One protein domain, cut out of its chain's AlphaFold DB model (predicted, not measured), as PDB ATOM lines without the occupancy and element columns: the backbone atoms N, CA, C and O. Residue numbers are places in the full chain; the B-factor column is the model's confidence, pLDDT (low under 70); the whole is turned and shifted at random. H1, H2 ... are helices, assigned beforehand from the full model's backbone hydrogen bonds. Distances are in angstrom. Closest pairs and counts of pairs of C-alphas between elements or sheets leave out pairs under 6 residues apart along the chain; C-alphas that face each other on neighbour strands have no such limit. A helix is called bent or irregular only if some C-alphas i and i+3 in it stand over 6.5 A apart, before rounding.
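What this domain is: This is residues 215 to 313 of the 346 residues of an uncharacterized protein of Parasitella parasitica (UniProt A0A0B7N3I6). Two long helices, H1 and H3, overlap near the end of H1 and the beginning of H3 and run on past each other to make one long, thin shape, while the shorter H2 folds back on the last part of H1 as a helical hairpin. The later part of H3, with the tail after it, sticks out as a free arm at residues 291 to 313, and the unnamed stretch of residues 215 to 230 loops at the other end, by the start of H1. The printed part has 99 residues with three named helices, in the order H1, H2, H3, and no named strand; its class is all helix. It is extended, with a radius of gyration of the C-alphas of 21.2 A and spans of 70 by 31 by 18 A.

How they stand to each other: Begin with the longest helix, H3, residues 276 to 308, and look at its residues 278 to 286. With these alone it touches H1, residues 231 to 256, and H1 touches it with residues 247 to 255 alone; the closest C-alphas are those of Arg 251 and Leu 282, 6.4 A apart. H1 and H3 run the same way at a steep tilt of 37 degrees, only just past shallow. Now look at H2, residues 258 to 270. It touches H1, and H1 touches it with residues 246 to 254 alone; the closest C-alphas, those of Ala 254 and Phe 261, are 5.4 A apart. H1 and H2 form a helical hairpin, running opposite ways at a shallow tilt of 23 degrees. H2 and H3 are close but not clearly touching, with the C-alphas of Ala 265 and Ile 279 closest at 6.9 A. They run opposite ways at a shallow tilt of 17 degrees. The three helices form an up and down bundle, each running against the one before it in the chain. In H1 and H3 every O i to N i+4 pair is within hydrogen-bond range; in H2, 7 of 9 are.

Where its parts are: Find C-alpha 276 at (135.991, 63.134, 58.947); from there H3 runs 48.1 A to C-alpha 308 at (122.094, 100.639, 85.747). H1 begins at C-alpha 231, at (127.488, 36.682, 68.624), and spans 37.2 A to Arg 256. H2 spans 19.2 A from Pro 258 to Thr 270 and is irregular: C-alphas 259 and 262 are 7.1 A apart.

The domain as a whole: Look at Ser 230 and Ser 312 for the two C-alphas farthest apart, 70.4 A. Without the residues that stand free, 291 to 313, the body spans 45 by 23 by 18 A. The printed part has no cut, and the links H1 to H2 and H2 to H3 are tight. The mean pLDDT of the printed part is 83.0; residues 302 to 313 are under 70.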
ATOM      1  N   PRO A 215     137.082  46.872  74.358       87.25
ATOM      2  CA  PRO A 215     135.785  47.532  74.452       87.25
ATOM      3  C   PRO A 215     134.758  47.088  73.396       87.25
ATOM      4  O   PRO A 215     133.583  47.425  73.573       87.25
ATOM      5  N   VAL A 216     135.175  46.395  72.331       90.06
ATOM      6  CA  VAL A 216     134.310  45.918  71.235       90.06
ATOM      7  C   VAL A 216     133.857  44.468  71.447       90.06
ATOM      8  O   VAL A 216     132.948  44.003  70.768       90.06
ATOM      9  N   ASP A 217     134.394  43.771  72.453       90.62
ATOM     10  CA  ASP A 217     134.014  42.382  72.717       90.62
ATOM     11  C   ASP A 217     132.492  42.255  72.999       90.62
ATOM     12  O   ASP A 217     131.959  42.913  73.911       90.62
ATOM     13  N   PRO A 218     131.766  41.393  72.257       87.38
ATOM     14  CA  PRO A 218     130.334  41.152  72.446       87.38
ATOM     15  C   PRO A 218     129.953  40.668  73.850       87.38
ATOM     16  O   PRO A 218     128.787  40.801  74.237       87.38
ATOM     17  N   GLN A 219     130.889  40.140  74.648       87.31
ATOM     18  CA  GLN A 219     130.630  39.786  76.051       87.31
ATOM     19  C   GLN A 219     130.294  41.004  76.924       87.31
ATOM     20  O   GLN A 219     129.596  40.881  77.935       87.31
ATOM     21  N   HIS A 220     130.745  42.199  76.536       86.12
ATOM     22  CA  HIS A 220     130.511  43.425  77.294       86.12
ATOM     23  C   HIS A 220     129.110  44.021  77.087       86.12
ATOM     24  O   HIS A 220     128.691  44.900  77.855       86.12
ATOM     25  N   VAL A 221     128.350  43.517  76.111       87.31
ATOM     26  CA  VAL A 221     126.953  43.900  75.868       87.31
ATOM     27  C   VAL A 221     126.042  43.154  76.847       87.31
ATOM     28  O   VAL A 221     125.485  42.100  76.557       87.31
ATOM     29  N   ALA A 222     125.895  43.717  78.047       83.50
ATOM     30  CA  ALA A 222     125.159  43.101  79.157       83.50
ATOM     31  C   ALA A 222     123.658  43.460  79.221       83.50
ATOM     32  O   ALA A 222     123.010  43.181  80.231       83.50
ATOM     33  N   ASP A 223     123.108  44.123  78.199       86.88
ATOM     34  CA  ASP A 223     121.680  44.458  78.166       86.88
ATOM     35  C   ASP A 223     120.855  43.182  77.906       86.88
ATOM     36  O   ASP A 223     121.100  42.503  76.899       86.88
ATOM     37  N   PRO A 224     119.876  42.840  78.769       87.94
ATOM     38  CA  PRO A 224     119.003  41.688  78.565       87.94
ATOM     39  C   PRO A 224     118.352  41.645  77.179       87.94
ATOM     40  O   PRO A 224     118.141  40.555  76.653       87.94
ATOM     41  N   LYS A 225     118.105  42.808  76.558       89.31
ATOM     42  CA  LYS A 225     117.523  42.924  75.213       89.31
ATOM     43  C   LYS A 225     118.338  42.212  74.128       89.31
ATOM     44  O   LYS A 225     117.773  41.763  73.137       89.31
ATOM     45  N   TYR A 226     119.656  42.117  74.295       85.50
ATOM     46  CA  TYR A 226     120.564  41.563  73.286       85.50
ATOM     47  C   TYR A 226     121.033  40.143  73.615       85.50
ATOM     48  O   TYR A 226     121.844  39.577  72.883       85.50
ATOM     49  N   ARG A 227     120.523  39.546  74.699       83.81
ATOM     50  CA  ARG A 227     120.963  38.231  75.188       83.81
ATOM     51  C   ARG A 227     120.680  37.100  74.199       83.81
ATOM     52  O   ARG A 227     121.485  36.180  74.088       83.81
ATOM     53  N   GLU A 228     119.562  37.190  73.487       88.62
ATOM     54  CA  GLU A 228     119.108  36.188  72.511       88.62
ATOM     55  C   GLU A 228     119.730  36.380  71.118       88.62
ATOM     56  O   GLU A 228     119.577  35.532  70.243       88.62
ATOM     57  N   LEU A 229     120.457  37.481  70.892       88.31
ATOM     58  CA  LEU A 229     121.100  37.733  69.607       88.31
ATOM     59  C   LEU A 229     122.335  36.846  69.407       88.31
ATOM     60  O   LEU A 229     123.076  36.523  70.344       88.31
ATOM     61  N   SER A 230     122.603  36.517  68.143       90.81
ATOM     62  CA  SER A 230     123.848  35.881  67.708       90.81
ATOM     63  C   SER A 230     125.074  36.711  68.101       90.81
ATOM     64  O   SER A 230     124.988  37.934  68.205       90.81
ATOM     65  N   PHE A 231     126.222  36.051  68.245       88.94
ATOM     66  CA  PHE A 231     127.488  36.682  68.624       88.94
ATOM     67  C   PHE A 231     127.892  37.839  67.691       88.94
ATOM     68  O   PHE A 231     128.129  38.936  68.178       88.94
ATOM     69  N   SER A 232     127.835  37.636  66.370       90.25
ATOM     70  CA  SER A 232     128.171  38.671  65.372       90.25
ATOM     71  C   SER A 232     127.302  39.930  65.509       90.25
ATOM     72  O   SER A 232     127.824  41.026  65.652       90.25
ATOM     73  N   LYS A 233     125.975  39.793  65.623       91.31
ATOM     74  CA  LYS A 233     125.097  40.955  65.876       91.31
ATOM     75  C   LYS A 233     125.425  41.694  67.177       91.31
ATOM     76  O   LYS A 233     125.205  42.896  67.269       91.31
ATOM     77  N   ARG A 234     125.886  40.986  68.214       91.00
ATOM     78  CA  ARG A 234     126.305  41.625  69.472       91.00
ATOM     79  C   ARG A 234     127.612  42.391  69.312       91.00
ATOM     80  O   ARG A 234     127.751  43.427  69.951       91.00
ATOM     81  N   GLU A 235     128.517  41.909  68.471       92.06
ATOM     82  CA  GLU A 235     129.767  42.586  68.127       92.06
ATOM     83  C   GLU A 235     129.486  43.887  67.366       92.06
ATOM     84  O   GLU A 235     129.960  44.942  67.779       92.06
ATOM     85  N   ASP A 236     128.589  43.856  66.374       92.50
ATOM     86  CA  ASP A 236     128.151  45.062  65.652       92.50
ATOM     87  C   ASP A 236     127.582  46.120  66.615       92.50
ATOM     88  O   ASP A 236     127.926  47.302  66.558       92.50
ATOM     89  N   ILE A 237     126.740  45.688  67.561       92.19
ATOM     90  CA  ILE A 237     126.162  46.566  68.588       92.19
ATOM     91  C   ILE A 237     127.246  47.088  69.539       92.19
ATOM     92  O   ILE A 237     127.212  48.257  69.935       92.19
ATOM     93  N   ALA A 238     128.199  46.247  69.942       92.44
ATOM     94  CA  ALA A 238     129.307  46.647  70.804       92.44
ATOM     95  C   ALA A 238     130.158  47.728  70.130       92.44
ATOM     96  O   ALA A 238     130.467  48.748  70.758       92.44
ATOM     97  N   PHE A 239     130.448  47.544  68.843       92.69
ATOM     98  CA  PHE A 239     131.165  48.495  68.009       92.69
ATOM     99  C   PHE A 239     130.398  49.815  67.865       92.69
ATOM    100  O   PHE A 239     130.941  50.882  68.162       92.69
ATOM    101  N   GLU A 240     129.102  49.771  67.545       92.88
ATOM    102  CA  GLU A 240     128.249  50.964  67.456       92.88
ATOM    103  C   GLU A 240     128.207  51.740  68.788       92.88
ATOM    104  O   GLU A 240     128.322  52.971  68.836       92.88
ATOM    105  N   LEU A 241     128.085  51.024  69.910       92.56
ATOM    106  CA  LEU A 241     128.141  51.621  71.243       92.56
ATOM    107  C   LEU A 241     129.517  52.220  71.540       92.56
ATOM    108  O   LEU A 241     129.602  53.234  72.241       92.56
ATOM    109  N   HIS A 242     130.596  51.607  71.058       92.94
ATOM    110  CA  HIS A 242     131.942  52.147  71.199       92.94
ATOM    111  C   HIS A 242     132.096  53.465  70.429       92.94
ATOM    112  O   HIS A 242     132.471  54.468  71.042       92.94
ATOM    113  N   ILE A 243     131.676  53.509  69.162       93.06
ATOM    114  CA  ILE A 243     131.651  54.730  68.339       93.06
ATOM    115  C   ILE A 243     130.882  55.843  69.054       93.06
ATOM    116  O   ILE A 243     131.416  56.930  69.283       93.06
ATOM    117  N   LYS A 244     129.659  55.560  69.527       92.44
ATOM    118  CA  LYS A 244     128.837  56.531  70.272       92.44
ATOM    119  C   LYS A 244     129.566  57.111  71.485       92.44
ATOM    120  O   LYS A 244     129.466  58.311  71.761       92.44
ATOM    121  N   ARG A 245     130.311  56.282  72.224       91.69
ATOM    122  CA  ARG A 245     131.116  56.737  73.369       91.69
ATOM    123  C   ARG A 245     132.271  57.628  72.911       91.69
ATOM    124  O   ARG A 245     132.446  58.688  73.509       91.69
ATOM    125  N   CYS A 246     133.001  57.251  71.862       92.50
ATOM    126  CA  CYS A 246     134.093  58.044  71.290       92.50
ATOM    127  C   CYS A 246     133.604  59.416  70.800       92.50
ATOM    128  O   CYS A 246     134.157  60.444  71.198       92.50
ATOM    129  N   THR A 247     132.493  59.464  70.063       92.12
ATOM    130  CA  THR A 247     131.860  60.714  69.613       92.12
ATOM    131  C   THR A 247     131.432  61.586  70.794       92.12
ATOM    132  O   THR A 247     131.677  62.796  70.814       92.12
ATOM    133  N   GLN A 248     130.863  60.991  71.847       91.19
ATOM    134  CA  GLN A 248     130.498  61.723  73.061       91.19
ATOM    135  C   GLN A 248     131.727  62.262  73.815       91.19
ATOM    136  O   GLN A 248     131.686  63.372  74.363       91.19
ATOM    137  N   SER A 249     132.823  61.504  73.853       91.31
ATOM    138  CA  SER A 249     134.107  61.950  74.399       91.31
ATOM    139  C   SER A 249     134.658  63.138  73.611       91.31
ATOM    140  O   SER A 249     135.002  64.156  74.214       91.31
ATOM    141  N   LEU A 250     134.644  63.079  72.277       92.62
ATOM    142  CA  LEU A 250     135.051  64.193  71.417       92.62
ATOM    143  C   LEU A 250     134.175  65.429  71.617       92.62
ATOM    144  O   LEU A 250     134.702  66.527  71.783       92.62
ATOM    145  N   ARG A 251     132.851  65.269  71.702       90.25
ATOM    146  CA  ARG A 251     131.923  66.370  72.004       90.25
ATOM    147  C   ARG A 251     132.253  67.041  73.340       90.25
ATOM    148  O   ARG A 251     132.258  68.270  73.443       90.25
ATOM    149  N   TYR A 252     132.560  66.250  74.370       88.19
ATOM    150  CA  TYR A 252     132.992  66.776  75.665       88.19
ATOM    151  C   TYR A 252     134.308  67.564  75.552       88.19
ATOM    152  O   TYR A 252     134.412  68.670  76.096       88.19
ATOM    153  N   LEU A 253     135.294  67.029  74.827       90.25
ATOM    154  CA  LEU A 253     136.588  67.679  74.612       90.25
ATOM    155  C   LEU A 253     136.455  68.967  73.790       90.25
ATOM    156  O   LEU A 253     137.010  69.988  74.188       90.25
ATOM    157  N   ALA A 254     135.647  68.973  72.730       87.75
ATOM    158  CA  ALA A 254     135.378  70.153  71.909       87.75
ATOM    159  C   ALA A 254     134.844  71.327  72.745       87.75
ATOM    160  O   ALA A 254     135.242  72.478  72.543       87.75
ATOM    161  N   CYS A 255     133.967  71.033  73.713       82.81
ATOM    162  CA  CYS A 255     133.362  72.038  74.581       82.81
ATOM    163  C   CYS A 255     134.280  72.480  75.730       82.81
ATOM    164  O   CYS A 255     134.323  73.668  76.048       82.81
ATOM    165  N   ARG A 256     134.980  71.546  76.391       82.75
ATOM    166  CA  ARG A 256     135.695  71.833  77.652       82.75
ATOM    167  C   ARG A 256     137.212  71.927  77.529       82.75
ATOM    168  O   ARG A 256     137.835  72.599  78.347       82.75
ATOM    169  N   ARG A 257     137.816  71.240  76.562       86.69
ATOM    170  CA  ARG A 257     139.273  71.165  76.359       86.69
ATOM    171  C   ARG A 257     139.609  71.254  74.865       86.69
ATOM    172  O   ARG A 257     140.121  70.295  74.291       86.69
ATOM    173  N   PRO A 258     139.360  72.413  74.230       84.31
ATOM    174  CA  PRO A 258     139.472  72.552  72.778       84.31
ATOM    175  C   PRO A 258     140.891  72.307  72.251       84.31
ATOM    176  O   PRO A 258     141.044  71.879  71.115       84.31
ATOM    177  N   HIS A 259     141.919  72.536  73.071       86.38
ATOM    178  CA  HIS A 259     143.318  72.298  72.707       86.38
ATOM    179  C   HIS A 259     143.666  70.807  72.545       86.38
ATOM    180  O   HIS A 259     144.633  70.499  71.867       86.38
ATOM    181  N   LEU A 260     142.892  69.890  73.143       88.31
ATOM    182  CA  LEU A 260     143.090  68.438  73.000       88.31
ATOM    183  C   LEU A 260     142.196  67.822  71.922       88.31
ATOM    184  O   LEU A 260     142.371  66.661  71.577       88.31
ATOM    185  N   PHE A 261     141.202  68.564  71.428       90.50
ATOM    186  CA  PHE A 261     140.188  68.015  70.535       90.50
ATOM    187  C   PHE A 261     140.798  67.506  69.227       90.50
ATOM    188  O   PHE A 261     140.580  66.353  68.882       90.50
ATOM    189  N   ALA A 262     141.586  68.336  68.537       89.75
ATOM    190  CA  ALA A 262     142.110  68.000  67.213       89.75
ATOM    191  C   ALA A 262     143.004  66.751  67.240       89.75
ATOM    192  O   ALA A 262     142.868  65.865  66.405       89.75
ATOM    193  N   SER A 263     143.878  66.649  68.239       90.94
ATOM    194  CA  SER A 263     144.800  65.526  68.374       90.94
ATOM    195  C   SER A 263     144.097  64.228  68.782       90.94
ATOM    196  O   SER A 263     144.434  63.170  68.262       90.94
ATOM    197  N   VAL A 264     143.106  64.286  69.681       92.00
ATOM    198  CA  VAL A 264     142.316  63.098  70.057       92.00
ATOM    199  C   VAL A 264     141.385  62.669  68.917       92.00
ATOM    200  O   VAL A 264     141.198  61.476  68.707       92.00
ATOM    201  N   ALA A 265     140.831  63.617  68.160       92.62
ATOM    202  CA  ALA A 265     140.010  63.328  66.987       92.62
ATOM    203  C   ALA A 265     140.820  62.606  65.901       92.62
ATOM    204  O   ALA A 265     140.382  61.567  65.424       92.62
ATOM    205  N   ALA A 266     142.030  63.089  65.594       91.69
ATOM    206  CA  ALA A 266     142.935  62.418  64.660       91.69
ATOM    207  C   ALA A 266     143.300  60.995  65.119       91.69
ATOM    208  O   ALA A 266     143.369  60.075  64.307       91.69
ATOM    209  N   PHE A 267     143.481  60.790  66.429       92.62
ATOM    210  CA  PHE A 267     143.701  59.457  66.991       92.62
ATOM    211  C   PHE A 267     142.498  58.531  66.767       92.62
ATOM    212  O   PHE A 267     142.666  57.454  66.212       92.62
ATOM    213  N   PHE A 268     141.277  58.957  67.106       92.75
ATOM    214  CA  PHE A 268     140.084  58.131  66.874       92.75
ATOM    215  C   PHE A 268     139.772  57.896  65.395       92.75
ATOM    216  O   PHE A 268     139.199  56.864  65.059       92.75
ATOM    217  N   GLN A 269     140.159  58.823  64.521       93.19
ATOM    218  CA  GLN A 269     140.070  58.643  63.077       93.19
ATOM    219  C   GLN A 269     141.065  57.591  62.574       93.19
ATOM    220  O   GLN A 269     140.703  56.756  61.754       93.19
ATOM    221  N   THR A 270     142.297  57.600  63.096       91.88
ATOM    222  CA  THR A 270     143.329  56.604  62.752       91.88
ATOM    223  C   THR A 270     142.906  55.197  63.173       91.88
ATOM    224  O   THR A 270     143.134  54.241  62.442       91.88
ATOM    225  N   GLU A 271     142.237  55.079  64.320       88.50
ATOM    226  CA  GLU A 271     141.668  53.820  64.816       88.50
ATOM    227  C   GLU A 271     140.361  53.412  64.100       88.50
ATOM    228  O   GLU A 271     139.826  52.337  64.356       88.50
ATOM    229  N   GLY A 272     139.812  54.257  63.218       90.12
ATOM    230  CA  GLY A 272     138.597  53.960  62.454       90.12
ATOM    231  C   GLY A 272     137.279  54.101  63.227       90.12
ATOM    232  O   GLY A 272     136.238  53.675  62.736       90.12
ATOM    233  N   TYR A 273     137.281  54.711  64.416       89.56
ATOM    234  CA  TYR A 273     136.063  54.882  65.222       89.56
ATOM    235  C   TYR A 273     135.220  56.095  64.822       89.56
ATOM    236  O   TYR A 273     134.047  56.166  65.182       89.56
ATOM    237  N   VAL A 274     135.820  57.097  64.177       91.69
ATOM    238  CA  VAL A 274     135.165  58.377  63.871       91.69
ATOM    239  C   VAL A 274     135.537  58.814  62.459       91.69
ATOM    240  O   VAL A 274     136.705  58.750  62.076       91.69
ATOM    241  N   THR A 275     134.552  59.284  61.695       91.50
ATOM    242  CA  THR A 275     134.758  59.763  60.322       91.50
ATOM    243  C   THR A 275     135.157  61.242  60.285       91.50
ATOM    244  O   THR A 275     134.959  61.987  61.248       91.50
ATOM    245  N   SER A 276     135.702  61.706  59.155       89.31
ATOM    246  CA  SER A 276     135.991  63.134  58.947       89.31
ATOM    247  C   SER A 276     134.732  64.000  59.087       89.31
ATOM    248  O   SER A 276     134.782  65.068  59.695       89.31
ATOM    249  N   GLU A 277     133.594  63.505  58.594       88.62
ATOM    250  CA  GLU A 277     132.300  64.195  58.632       88.62
ATOM    251  C   GLU A 277     131.830  64.440  60.073       88.62
ATOM    252  O   GLU A 277     131.397  65.542  60.421       88.62
ATOM    253  N   ASP A 278     131.996  63.447  60.952       86.94
ATOM    254  CA  ASP A 278     131.671  63.576  62.376       86.94
ATOM    255  C   ASP A 278     132.521  64.661  63.057       86.94
ATOM    256  O   ASP A 278     132.031  65.438  63.886       86.94
ATOM    257  N   ILE A 279     133.812  64.735  62.713       88.00
ATOM    258  CA  ILE A 279     134.747  65.717  63.275       88.00
ATOM    259  C   ILE A 279     134.355  67.131  62.838       88.00
ATOM    260  O   ILE A 279     134.342  68.051  63.668       88.00
ATOM    261  N   GLU A 280     134.003  67.310  61.566       87.44
ATOM    262  CA  GLU A 280     133.529  68.583  61.021       87.44
ATOM    263  C   GLU A 280     132.213  69.017  61.674       87.44
ATOM    264  O   GLU A 280     132.108  70.146  62.166       87.44
ATOM    265  N   ALA A 281     131.245  68.106  61.802       87.06
ATOM    266  CA  ALA A 281     129.976  68.374  62.472       87.06
ATOM    267  C   ALA A 281     130.179  68.834  63.928       87.06
ATOM    268  O   ALA A 281     129.571  69.812  64.385       87.06
ATOM    269  N   LEU A 282     131.090  68.185  64.664       86.69
ATOM    270  CA  LEU A 282     131.452  68.582  66.027       86.69
ATOM    271  C   LEU A 282     132.167  69.944  66.072       86.69
ATOM    272  O   LEU A 282     131.925  70.738  66.992       86.69
ATOM    273  N   CYS A 283     133.011  70.250  65.083       83.69
ATOM    274  CA  CYS A 283     133.652  71.557  64.942       83.69
ATOM    275  C   CYS A 283     132.628  72.675  64.715       83.69
ATOM    276  O   CYS A 283     132.687  73.707  65.396       83.69
ATOM    277  N   CYS A 284     131.665  72.460  63.817       78.69
ATOM    278  CA  CYS A 284     130.572  73.390  63.546       78.69
ATOM    279  C   CYS A 284     129.704  73.610  64.791       78.69
ATOM    280  O   CYS A 284     129.457  74.755  65.184       78.69
ATOM    281  N   ALA A 285     129.319  72.534  65.486       77.75
ATOM    282  CA  ALA A 285     128.541  72.618  66.723       77.75
ATOM    283  C   ALA A 285     129.258  73.435  67.818       77.75
ATOM    284  O   ALA A 285     128.624  74.199  68.550       77.75
ATOM    285  N   ARG A 286     130.592  73.333  67.911       79.19
ATOM    286  CA  ARG A 286     131.412  74.141  68.831       79.19
ATOM    287  C   ARG A 286     131.358  75.631  68.497       79.19
ATOM    288  O   ARG A 286     131.253  76.451  69.410       79.19
ATOM    289  N   ILE A 287     131.477  75.984  67.215       76.06
ATOM    290  CA  ILE A 287     131.429  77.381  66.760       76.06
ATOM    291  C   ILE A 287     130.045  77.965  67.057       76.06
ATOM    292  O   ILE A 287     129.962  79.021  67.683       76.06
ATOM    293  N   MET A 288     128.976  77.233  66.731       73.75
ATOM    294  CA  MET A 288     127.610  77.652  67.047       73.75
ATOM    295  C   MET A 288     127.395  77.858  68.547       73.75
ATOM    296  O   MET A 288     126.863  78.888  68.953       73.75
ATOM    297  N   TRP A 289     127.868  76.940  69.398       72.50
ATOM    298  CA  TRP A 289     127.746  77.102  70.849       72.50
ATOM    299  C   TRP A 289     128.472  78.350  71.365       72.50
ATOM    300  O   TRP A 289     127.952  79.048  72.235       72.50
ATOM    301  N   LYS A 290     129.659  78.665  70.829       74.75
ATOM    302  CA  LYS A 290     130.373  79.900  71.186       74.75
ATOM    303  C   LYS A 290     129.591  81.146  70.784       74.75
ATOM    304  O   LYS A 290     129.499  82.059  71.596       74.75
ATOM    305  N   ILE A 291     129.016  81.165  69.585       73.44
ATOM    306  CA  ILE A 291     128.203  82.287  69.098       73.44
ATOM    307  C   ILE A 291     126.977  82.482  70.000       73.44
ATOM    308  O   ILE A 291     126.747  83.586  70.486       73.44
ATOM    309  N   ILE A 292     126.253  81.405  70.317       74.94
ATOM    310  CA  ILE A 292     125.077  81.453  71.202       74.94
ATOM    311  C   ILE A 292     125.462  81.908  72.616       74.94
ATOM    312  O   ILE A 292     124.778  82.736  73.214       74.94
ATOM    313  N   ALA A 293     126.571  81.402  73.163       72.38
ATOM    314  CA  ALA A 293     127.048  81.811  74.480       72.38
ATOM    315  C   ALA A 293     127.482  83.287  74.509       72.38
ATOM    316  O   ALA A 293     127.262  83.965  75.514       72.38
ATOM    317  N   MET A 294     128.077  83.792  73.422       73.50
ATOM    318  CA  MET A 294     128.406  85.212  73.269       73.50
ATOM    319  C   MET A 294     127.143  86.072  73.198       73.50
ATOM    320  O   MET A 294     127.073  87.058  73.927       73.50
ATOM    321  N   ASP A 295     126.131  85.671  72.419       73.50
ATOM    322  CA  ASP A 295     124.841  86.377  72.344       73.50
ATOM    323  C   ASP A 295     124.133  86.396  73.710       73.50
ATOM    324  O   ASP A 295     123.699  87.442  74.188       73.50
ATOM    325  N   PHE A 296     124.100  85.269  74.425       72.75
ATOM    326  CA  PHE A 296     123.497  85.208  75.759       72.75
ATOM    327  C   PHE A 296     124.226  86.097  76.778       72.75
ATOM    328  O   PHE A 296     123.590  86.818  77.547       72.75
ATOM    329  N   ASN A 297     125.563  86.084  76.778       75.75
ATOM    330  CA  ASN A 297     126.352  86.926  77.678       75.75
ATOM    331  C   ASN A 297     126.208  88.419  77.328       75.75
ATOM    332  O   ASN A 297     126.118  89.254  78.226       75.75
ATOM    333  N   TRP A 298     126.107  88.750  76.038       71.69
ATOM    334  CA  TRP A 298     125.814  90.101  75.560       71.69
ATOM    335  C   TRP A 298     124.432  90.580  76.013       71.69
ATOM    336  O   TRP A 298     124.323  91.641  76.622       71.69
ATOM    337  N   ARG A 299     123.386  89.764  75.841       71.50
ATOM    338  CA  ARG A 299     122.030  90.066  76.334       71.50
ATOM    339  C   ARG A 299     121.984  90.247  77.849       71.50
ATOM    340  O   ARG A 299     121.283  91.127  78.340       71.50
ATOM    341  N   LEU A 300     122.740  89.450  78.606       71.12
ATOM    342  CA  LEU A 300     122.870  89.625  80.056       71.12
ATOM    343  C   LEU A 300     123.597  90.921  80.429       71.12
ATOM    344  O   LEU A 300     123.249  91.534  81.437       71.12
ATOM    345  N   LYS A 301     124.593  91.334  79.639       74.38
ATOM    346  CA  LYS A 301     125.316  92.593  79.830       74.38
ATOM    347  C   LYS A 301     124.428  93.801  79.516       74.38
ATOM    348  O   LYS A 301     124.271  94.648  80.387       74.38
ATOM    349  N   LEU A 302     123.735  93.792  78.375       65.38
ATOM    350  CA  LEU A 302     122.728  94.794  78.001       65.38
ATOM    351  C   LEU A 302     121.641  94.929  79.069       65.38
ATOM    352  O   LEU A 302     121.285  96.031  79.463       65.38
ATOM    353  N   ARG A 303     121.134  93.808  79.599       66.81
ATOM    354  CA  ARG A 303     120.117  93.834  80.659       66.81
ATOM    355  C   ARG A 303     120.634  94.479  81.945       66.81
ATOM    356  O   ARG A 303     119.866  95.147  82.626       66.81
ATOM    357  N   LYS A 304     121.911  94.280  82.285       67.75
ATOM    358  CA  LYS A 304     122.544  94.930  83.442       67.75
ATOM    359  C   LYS A 304     122.768  96.423  83.210       67.75
ATOM    360  O   LYS A 304     122.503  97.183  84.128       67.75
ATOM    361  N   GLU A 305     123.189  96.818  82.010       66.50
ATOM    362  CA  GLU A 305     123.420  98.223  81.634       66.50
ATOM    363  C   GLU A 305     122.106  99.023  81.545       66.50
ATOM    364  O   GLU A 305     122.024 100.145  82.040       66.50
ATOM    365  N   ILE A 306     121.030  98.413  81.032       65.75
ATOM    366  CA  ILE A 306     119.675  98.998  81.038       65.75
ATOM    367  C   ILE A 306     119.160  99.190  82.474       65.75
ATOM    368  O   ILE A 306     118.508 100.186  82.769       65.75
ATOM    369  N   LEU A 307     119.465  98.257  83.383       58.91
ATOM    370  CA  LEU A 307     119.093  98.361  84.798       58.91
ATOM    371  C   LEU A 307     119.978  99.343  85.589       58.91
ATOM    372  O   LEU A 307     119.558  99.780  86.658       58.91
ATOM    373  N   SER A 308     121.176  99.688  85.099       61.81
ATOM    374  CA  SER A 308     122.094 100.639  85.747       61.81
ATOM    375  C   SER A 308     122.012 102.069  85.202       61.81
ATOM    376  O   SER A 308     122.676 102.946  85.743       61.81
ATOM    377  N   GLY A 309     121.185 102.331  84.182       53.28
ATOM    378  CA  GLY A 309     120.888 103.686  83.698       53.28
ATOM    379  C   GLY A 309     122.019 104.379  82.926       53.28
ATOM    380  O   GLY A 309     121.951 105.586  82.704       53.28
ATOM    381  N   GLU A 310     123.050 103.648  82.495       50.81
ATOM    382  CA  GLU A 310     124.167 104.204  81.721       50.81
ATOM    383  C   GLU A 310     123.873 104.109  80.216       50.81
ATOM    384  O   GLU A 310     124.271 103.186  79.509       50.81
ATOM    385  N   SER A 311     123.114 105.083  79.720       50.00
ATOM    386  CA  SER A 311     122.674 105.177  78.325       50.00
ATOM    387  C   SER A 311     123.710 105.886  77.450       50.00
ATOM    388  O   SER A 311     123.521 107.039  77.073       50.00
ATOM    389  N   SER A 312     124.820 105.230  77.108       47.75
ATOM    390  CA  SER A 312     125.710 105.732  76.049       47.75
ATOM    391  C   SER A 312     126.609 104.624  75.515       47.75
ATOM    392  O   SER A 312     127.656 104.374  76.097       47.75
ATOM    393  N   LEU A 313     126.174 103.938  74.446       48.06
ATOM    394  CA  LEU A 313     127.002 103.266  73.414       48.06
ATOM    395  C   LEU A 313     126.130 102.333  72.546       48.06
ATOM    396  O   LEU A 313     126.372 101.134  72.457       48.06
TER     397      LEU A 313